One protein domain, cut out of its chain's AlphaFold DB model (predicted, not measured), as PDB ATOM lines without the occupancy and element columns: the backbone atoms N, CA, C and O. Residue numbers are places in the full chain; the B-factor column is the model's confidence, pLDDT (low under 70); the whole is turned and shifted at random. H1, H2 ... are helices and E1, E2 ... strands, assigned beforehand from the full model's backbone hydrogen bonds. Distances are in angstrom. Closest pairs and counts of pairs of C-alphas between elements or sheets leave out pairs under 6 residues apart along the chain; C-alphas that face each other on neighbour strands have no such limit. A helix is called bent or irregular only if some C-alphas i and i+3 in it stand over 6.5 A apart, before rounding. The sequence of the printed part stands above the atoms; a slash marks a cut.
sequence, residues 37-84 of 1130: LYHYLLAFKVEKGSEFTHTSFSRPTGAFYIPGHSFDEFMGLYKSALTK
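Overview. This is residues 37 to 84 of the 1130 residues of the protein "Putative helicase" of Tetrabaena socialis (UniProt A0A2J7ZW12). A long helix, H2, and a small two-stranded hairpin, E1 and E2, make the two arms of a V, joined at its point by residues 65 to 67. The short helix H1 bridges the arms, packing on residues 74 to 81 of H2 and coming near E2 with its residues 40 to 43. The printed part has 48 residues, with two named helices and two named strands in the order H1, E1, E2, H2; the sheet has the order E1 - E2 and is antiparallel, and the class is mixed, helices and strands. The whole is compact, with a radius of gyration of the C-alphas of 10.5 A, and flat in outline, spanning 33 by 25 by 13 A.

Along the chain. H1 is residues 37 to 43, 10.0 A from first to last C-alpha, and begins with C-alpha 37 at (2.178, -3.911, -13.950). E1 is residues 54 to 56, with C-alpha 54 at (7.343, -6.551, -2.494). E2 is residues 62 to 64. H2 is residues 68 to 83, 23.4 A long, and ends with C-alpha 83 at (-8.172, 2.810, -12.051). H2 is irregular: C-alphas 69 and 72 are 7.3 A apart.

Arrangement. H1 and H2 touch, H2 with residues 74 to 81 alone; their closest C-alphas are those of Leu 37 and Leu 77, 5.3 A apart. Their lines stand at a shallow tilt of 32 degrees, and they run opposite ways. H1 and E2 have 1 pair of C-alphas within 8 A, the closest, those of Leu 41 and Phe 64, at 6.6 A. E1 and E2 form a hairpin of antiparallel neighbour strands, with 152 degrees between their directions. C-alphas 55 and 63 face each other at 4.4 A. N 54 and O 64 are within hydrogen-bond range at 3.0 A, and so are N 64 and O 54 at 2.8 A. Residues 45 to 46 form a short antiparallel pairing with residues 63 to 64 of E2. E1 and H2 are apart. In H1 every O i to N i+4 pair is within hydrogen-bond range; in H2, 10 of 12 are.

Size, cuts and confidence. The two C-alphas farthest apart are those of Gly 49 and Thr 83, at 33.0 A, while the first and last printed C-alphas, those of Leu 37 and Lys 84, are 11.7 A apart. The printed part has no cut. The links from E1 to E2 and from E2 to H2 are tight, the link from H1 to E1 is short with 10 residues, and no link is long. The mean pLDDT of the printed part is 89.6, and no printed residue is under 70.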
ATOM      1  N   LEU A  37       1.701  -3.548 -15.283       87.00
ATOM      2  CA  LEU A  37       2.178  -3.911 -13.950       87.00
ATOM      3  C   LEU A  37       2.682  -5.363 -13.877       87.00
ATOM      4  O   LEU A  37       3.713  -5.616 -13.263       87.00
ATOM      5  N   TYR A  38       2.004  -6.317 -14.523       86.62
ATOM      6  CA  TYR A  38       2.426  -7.724 -14.559       86.62
ATOM      7  C   TYR A  38       3.813  -7.893 -15.198       86.62
ATOM      8  O   TYR A  38       4.693  -8.530 -14.616       86.62
ATOM      9  N   HIS A  39       4.023  -7.302 -16.378       85.88
ATOM     10  CA  HIS A  39       5.307  -7.386 -17.083       85.88
ATOM     11  C   HIS A  39       6.421  -6.653 -16.339       85.88
ATOM     12  O   HIS A  39       7.538  -7.162 -16.256       85.88
ATOM     13  N   TYR A  40       6.096  -5.502 -15.750       89.56
ATOM     14  CA  TYR A  40       7.018  -4.760 -14.905       89.56
ATOM     15  C   TYR A  40       7.474  -5.597 -13.704       89.56
ATOM     16  O   TYR A  40       8.668  -5.785 -13.492       89.56
ATOM     17  N   LEU A  41       6.539  -6.204 -12.966       91.00
ATOM     18  CA  LEU A  41       6.872  -7.080 -11.840       91.00
ATOM     19  C   LEU A  41       7.707  -8.288 -12.276       91.00
ATOM     20  O   LEU A  41       8.651  -8.650 -11.583       91.00
ATOM     21  N   LEU A  42       7.418  -8.904 -13.427       89.00
ATOM     22  CA  LEU A  42       8.247  -9.997 -13.944       89.00
ATOM     23  C   LEU A  42       9.705  -9.583 -14.174       89.00
ATOM     24  O   LEU A  42      10.592 -10.378 -13.873       89.00
ATOM     25  N   ALA A  43       9.949  -8.365 -14.665       88.94
ATOM     26  CA  ALA A  43      11.301  -7.849 -14.878       88.94
ATOM     27  C   ALA A  43      12.079  -7.659 -13.563       88.94
ATOM     28  O   ALA A  43      13.299  -7.794 -13.548       88.94
ATOM     29  N   PHE A  44      11.374  -7.410 -12.454       92.25
ATOM     30  CA  PHE A  44      11.947  -7.213 -11.117       92.25
ATOM     31  C   PHE A  44      11.780  -8.425 -10.186       92.25
ATOM     32  O   PHE A  44      11.935  -8.310  -8.966       92.25
ATOM     33  N   LYS A  45      11.433  -9.597 -10.730       91.81
ATOM     34  CA  LYS A  45      11.257 -10.825  -9.950       91.81
ATOM     35  C   LYS A  45      12.603 -11.341  -9.450       91.81
ATOM     36  O   LYS A  45      13.550 -11.450 -10.220       91.81
ATOM     37  N   VAL A  46      12.658 -11.723  -8.176       91.56
ATOM     38  CA  VAL A  46      13.872 -12.265  -7.554       91.56
ATOM     39  C   VAL A  46      13.715 -13.728  -7.148       91.56
ATOM     40  O   VAL A  46      12.606 -14.238  -6.956       91.56
ATOM     41  N   GLU A  47      14.849 -14.412  -7.029       86.44
ATOM     42  CA  GLU A  47      14.918 -15.802  -6.583       86.44
ATOM     43  C   GLU A  47      14.642 -15.950  -5.078       86.44
ATOM     44  O   GLU A  47      14.689 -15.001  -4.290       86.44
ATOM     45  N   LYS A  48      14.325 -17.179  -4.659       75.62
ATOM     46  CA  LYS A  48      14.013 -17.488  -3.262       75.62
ATOM     47  C   LYS A  48      15.268 -17.318  -2.396       75.62
ATOM     48  O   LYS A  48      16.229 -18.055  -2.564       75.62
ATOM     49  N   GLY A  49      15.206 -16.404  -1.430       75.00
ATOM     50  CA  GLY A  49      16.321 -16.079  -0.528       75.00
ATOM     51  C   GLY A  49      17.014 -14.754  -0.854       75.00
ATOM     52  O   GLY A  49      17.749 -14.249  -0.011       75.00
ATOM     53  N   SER A  50      16.735 -14.163  -2.019       84.50
ATOM     54  CA  SER A  50      17.225 -12.835  -2.392       84.50
ATOM     55  C   SER A  50      16.478 -11.716  -1.659       84.50
ATOM     56  O   SER A  50      15.335 -11.884  -1.219       84.50
ATOM     57  N   GLU A  51      17.115 -10.549  -1.548       88.50
ATOM     58  CA  GLU A  51      16.464  -9.343  -1.039       88.50
ATOM     59  C   GLU A  51      15.286  -8.943  -1.940       88.50
ATOM     60  O   GLU A  51      15.351  -9.033  -3.164       88.50
ATOM     61  N   PHE A  52      14.189  -8.501  -1.328       94.88
ATOM     62  CA  PHE A  52      12.980  -8.091  -2.031       94.88
ATOM     63  C   PHE A  52      12.314  -6.918  -1.310       94.88
ATOM     64  O   PHE A  52      12.483  -6.734  -0.103       94.88
ATOM     65  N   THR A  53      11.526  -6.144  -2.051       95.31
ATOM     66  CA  THR A  53      10.747  -5.010  -1.544       95.31
ATOM     67  C   THR A  53       9.246  -5.284  -1.528       95.31
ATOM     68  O   THR A  53       8.548  -4.723  -0.686       95.31
ATOM     69  N   HIS A  54       8.754  -6.170  -2.401       95.69
ATOM     70  CA  HIS A  54       7.343  -6.551  -2.494       95.69
ATOM     71  C   HIS A  54       7.183  -8.064  -2.677       95.69
ATOM     72  O   HIS A  54       8.078  -8.742  -3.182       95.69
ATOM     73  N   THR A  55       6.016  -8.597  -2.324       95.12
ATOM     74  CA  THR A  55       5.590  -9.953  -2.713       95.12
ATOM     75  C   THR A  55       4.188  -9.928  -3.301       95.12
ATOM     76  O   THR A  55       3.418  -9.017  -3.015       95.12
ATOM     77  N   SER A  56       3.847 -10.934  -4.105       93.19
ATOM     78  CA  SER A  56       2.504 -11.099  -4.674       93.19
ATOM     79  C   SER A  56       1.908 -12.461  -4.327       93.19
ATOM     80  O   SER A  56       2.561 -13.492  -4.523       93.19
ATOM     81  N   PHE A  57       0.643 -12.477  -3.892       87.44
ATOM     82  CA  PHE A  57      -0.126 -13.711  -3.679       87.44
ATOM     83  C   PHE A  57      -0.649 -14.345  -4.979       87.44
ATOM     84  O   PHE A  57      -1.113 -15.485  -4.958       87.44
ATOM     85  N   SER A  58      -0.600 -13.632  -6.106       83.44
ATOM     86  CA  SER A  58      -1.139 -14.073  -7.403       83.44
ATOM     87  C   SER A  58      -0.178 -13.741  -8.543       83.44
ATOM     88  O   SER A  58       0.920 -13.262  -8.292       83.44
ATOM     89  N   ARG A  59      -0.545 -14.031  -9.794       77.69
ATOM     90  CA  ARG A  59       0.335 -13.910 -10.966       77.69
ATOM     91  C   ARG A  59       0.807 -12.448 -11.192       77.69
ATOM     92  O   ARG A  59      -0.050 -11.581 -11.315       77.69
ATOM     93  N   PRO A  60       2.129 -12.176 -11.292       85.44
ATOM     94  CA  PRO A  60       3.221 -13.132 -11.130       85.44
ATOM     95  C   PRO A  60       3.433 -13.437  -9.640       85.44
ATOM     96  O   PRO A  60       3.577 -12.529  -8.832       85.44
ATOM     97  N   THR A  61       3.444 -14.716  -9.256       87.56
ATOM     98  CA  THR A  61       3.620 -15.106  -7.847       87.56
ATOM     99  C   THR A  61       5.103 -15.106  -7.496       87.56
ATOM    100  O   THR A  61       5.919 -15.650  -8.252       87.56
ATOM    101  N   GLY A  62       5.457 -14.525  -6.351       89.44
ATOM    102  CA  GLY A  62       6.833 -14.500  -5.857       89.44
ATOM    103  C   GLY A  62       7.208 -13.198  -5.161       89.44
ATOM    104  O   GLY A  62       6.339 -12.422  -4.761       89.44
ATOM    105  N   ALA A  63       8.516 -13.005  -5.009       94.88
ATOM    106  CA  ALA A  63       9.132 -11.820  -4.434       94.88
ATOM    107  C   ALA A  63       9.730 -10.933  -5.535       94.88
ATOM    108  O   ALA A  63      10.199 -11.437  -6.559       94.88
ATOM    109  N   PHE A  64       9.704  -9.621  -5.313       95.19
ATOM    110  CA  PHE A  64      10.110  -8.597  -6.272       95.19
ATOM    111  C   PHE A  64      10.998  -7.564  -5.598       95.19
ATOM    112  O   PHE A  64      10.663  -7.082  -4.514       95.19
ATOM    113  N   TYR A  65      12.097  -7.191  -6.246       95.94
ATOM    114  CA  TYR A  65      12.962  -6.108  -5.791       95.94
ATOM    115  C   TYR A  65      12.810  -4.907  -6.718       95.94
ATOM    116  O   TYR A  65      13.377  -4.874  -7.801       95.94
ATOM    117  N   ILE A  66      12.019  -3.931  -6.282       93.38
ATOM    118  CA  ILE A  66      11.799  -2.655  -6.977       93.38
ATOM    119  C   ILE A  66      12.791  -1.623  -6.419       93.38
ATOM    120  O   ILE A  66      12.640  -1.243  -5.249       93.38
ATOM    121  N   PRO A  67      13.800  -1.188  -7.198       87.56
ATOM    122  CA  PRO A  67      14.776  -0.195  -6.765       87.56
ATOM    123  C   PRO A  67      14.127   1.164  -6.492       87.56
ATOM    124  O   PRO A  67      13.136   1.525  -7.122       87.56
ATOM    125  N   GLY A  68      14.729   1.959  -5.601       84.06
ATOM    126  CA  GLY A  68      14.194   3.275  -5.227       84.06
ATOM    127  C   GLY A  68      13.973   4.217  -6.416       84.06
ATOM    128  O   GLY A  68      12.938   4.867  -6.484       84.06
ATOM    129  N   HIS A  69      14.885   4.228  -7.397       86.38
ATOM    130  CA  HIS A  69      14.760   5.062  -8.601       86.38
ATOM    131  C   HIS A  69      13.627   4.626  -9.547       86.38
ATOM    132  O   HIS A  69      13.225   5.404 -10.404       86.38
ATOM    133  N   SER A  70      13.109   3.404  -9.400       88.62
ATOM    134  CA  SER A  70      12.000   2.875 -10.203       88.62
ATOM    135  C   SER A  70      10.679   2.836  -9.422       88.62
ATOM    136  O   SER A  70       9.652   2.433  -9.964       88.62
ATOM    137  N   PHE A  71      10.671   3.252  -8.149       89.56
ATOM    138  CA  PHE A  71       9.489   3.154  -7.290       89.56
ATOM    139  C   PHE A  71       8.330   4.037  -7.775       89.56
ATOM    140  O   PHE A  71       7.183   3.596  -7.758       89.56
ATOM    141  N   ASP A  72       8.619   5.238  -8.277       90.12
ATOM    142  CA  ASP A  72       7.589   6.138  -8.813       90.12
ATOM    143  C   ASP A  72       6.927   5.568 -10.074       90.12
ATOM    144  O   ASP A  72       5.707   5.653 -10.241       90.12
ATOM    145  N   GLU A  73       7.713   4.921 -10.940       92.25
ATOM    146  CA  GLU A  73       7.210   4.221 -12.125       92.25
ATOM    147  C   GLU A  73       6.310   3.044 -11.724       92.25
ATOM    148  O   GLU A  73       5.190   2.912 -12.229       92.25
ATOM    149  N   PHE A  74       6.758   2.231 -10.764       94.88
ATOM    150  CA  PHE A  74       5.958   1.153 -10.187       94.88
ATOM    151  C   PHE A  74       4.630   1.667  -9.620       94.88
ATOM    152  O   PHE A  74       3.573   1.131  -9.959       94.88
ATOM    153  N   MET A  75       4.664   2.718  -8.796       94.00
ATOM    154  CA  MET A  75       3.459   3.306  -8.213       94.00
ATOM    155  C   MET A  75       2.530   3.858  -9.297       94.00
ATOM    156  O   MET A  75       1.313   3.709  -9.190       94.00
ATOM    157  N   GLY A  76       3.070   4.430 -10.378       93.50
ATOM    158  CA  GLY A  76       2.298   4.830 -11.555       93.50
ATOM    159  C   GLY A  76       1.553   3.658 -12.207       93.50
ATOM    160  O   GLY A  76       0.354   3.755 -12.486       93.50
ATOM    161  N   LEU A  77       2.228   2.521 -12.393       93.31
ATOM    162  CA  LEU A  77       1.625   1.302 -12.942       93.31
ATOM    163  C   LEU A  77       0.605   0.670 -11.987       93.31
ATOM    164  O   LEU A  77      -0.457   0.238 -12.440       93.31
ATOM    165  N   TYR A  78       0.883   0.661 -10.681       94.19
ATOM    166  CA  TYR A  78      -0.038   0.182  -9.649       94.19
ATOM    167  C   TYR A  78      -1.327   1.011  -9.629       94.19
ATOM    168  O   TYR A  78      -2.422   0.462  -9.750       94.19
ATOM    169  N   LYS A  79      -1.207   2.343  -9.603       93.81
ATOM    170  CA  LYS A  79      -2.344   3.273  -9.697       93.81
ATOM    171  C   LYS A  79      -3.128   3.091 -11.000       93.81
ATOM    172  O   LYS A  79      -4.357   3.131 -10.983       93.81
ATOM    173  N   SER A  80      -2.449   2.836 -12.121       92.12
ATOM    174  CA  SER A  80      -3.111   2.535 -13.399       92.12
ATOM    175  C   SER A  80      -3.907   1.225 -13.369       92.12
ATOM    176  O   SER A  80      -4.976   1.160 -13.971       92.12
ATOM    177  N   ALA A  81      -3.414   0.190 -12.688       90.38
ATOM    178  CA  ALA A  81      -4.143  -1.067 -12.523       90.38
ATOM    179  C   ALA A  81      -5.411  -0.865 -11.673       90.38
ATOM    180  O   ALA A  81      -6.491  -1.318 -12.053       90.38
ATOM    181  N   LEU A  82      -5.308  -0.090 -10.585       90.81
ATOM    182  CA  LEU A  82      -6.450   0.247  -9.728       90.81
ATOM    183  C   LEU A  82      -7.545   1.018 -10.478       90.81
ATOM    184  O   LEU A  82      -8.720   0.678 -10.358       90.81
ATOM    185  N   THR A  83      -7.184   2.023 -11.283       88.75
ATOM    186  CA  THR A  83      -8.172   2.810 -12.051       88.75
ATOM    187  C   THR A  83      -8.855   2.004 -13.152       88.75
ATOM    188  O   THR A  83      -9.989   2.306 -13.518       88.75
ATOM    189  N   LYS A  84      -8.207   0.944 -13.648       87.88
ATOM    190  CA  LYS A  84      -8.794  -0.020 -14.593       87.88
ATOM    191  C   LYS A  84      -9.659  -1.089 -13.919       87.88
ATOM    192  O   LYS A  84     -10.269  -1.886 -14.625       87.88
TER     193      LYS A  84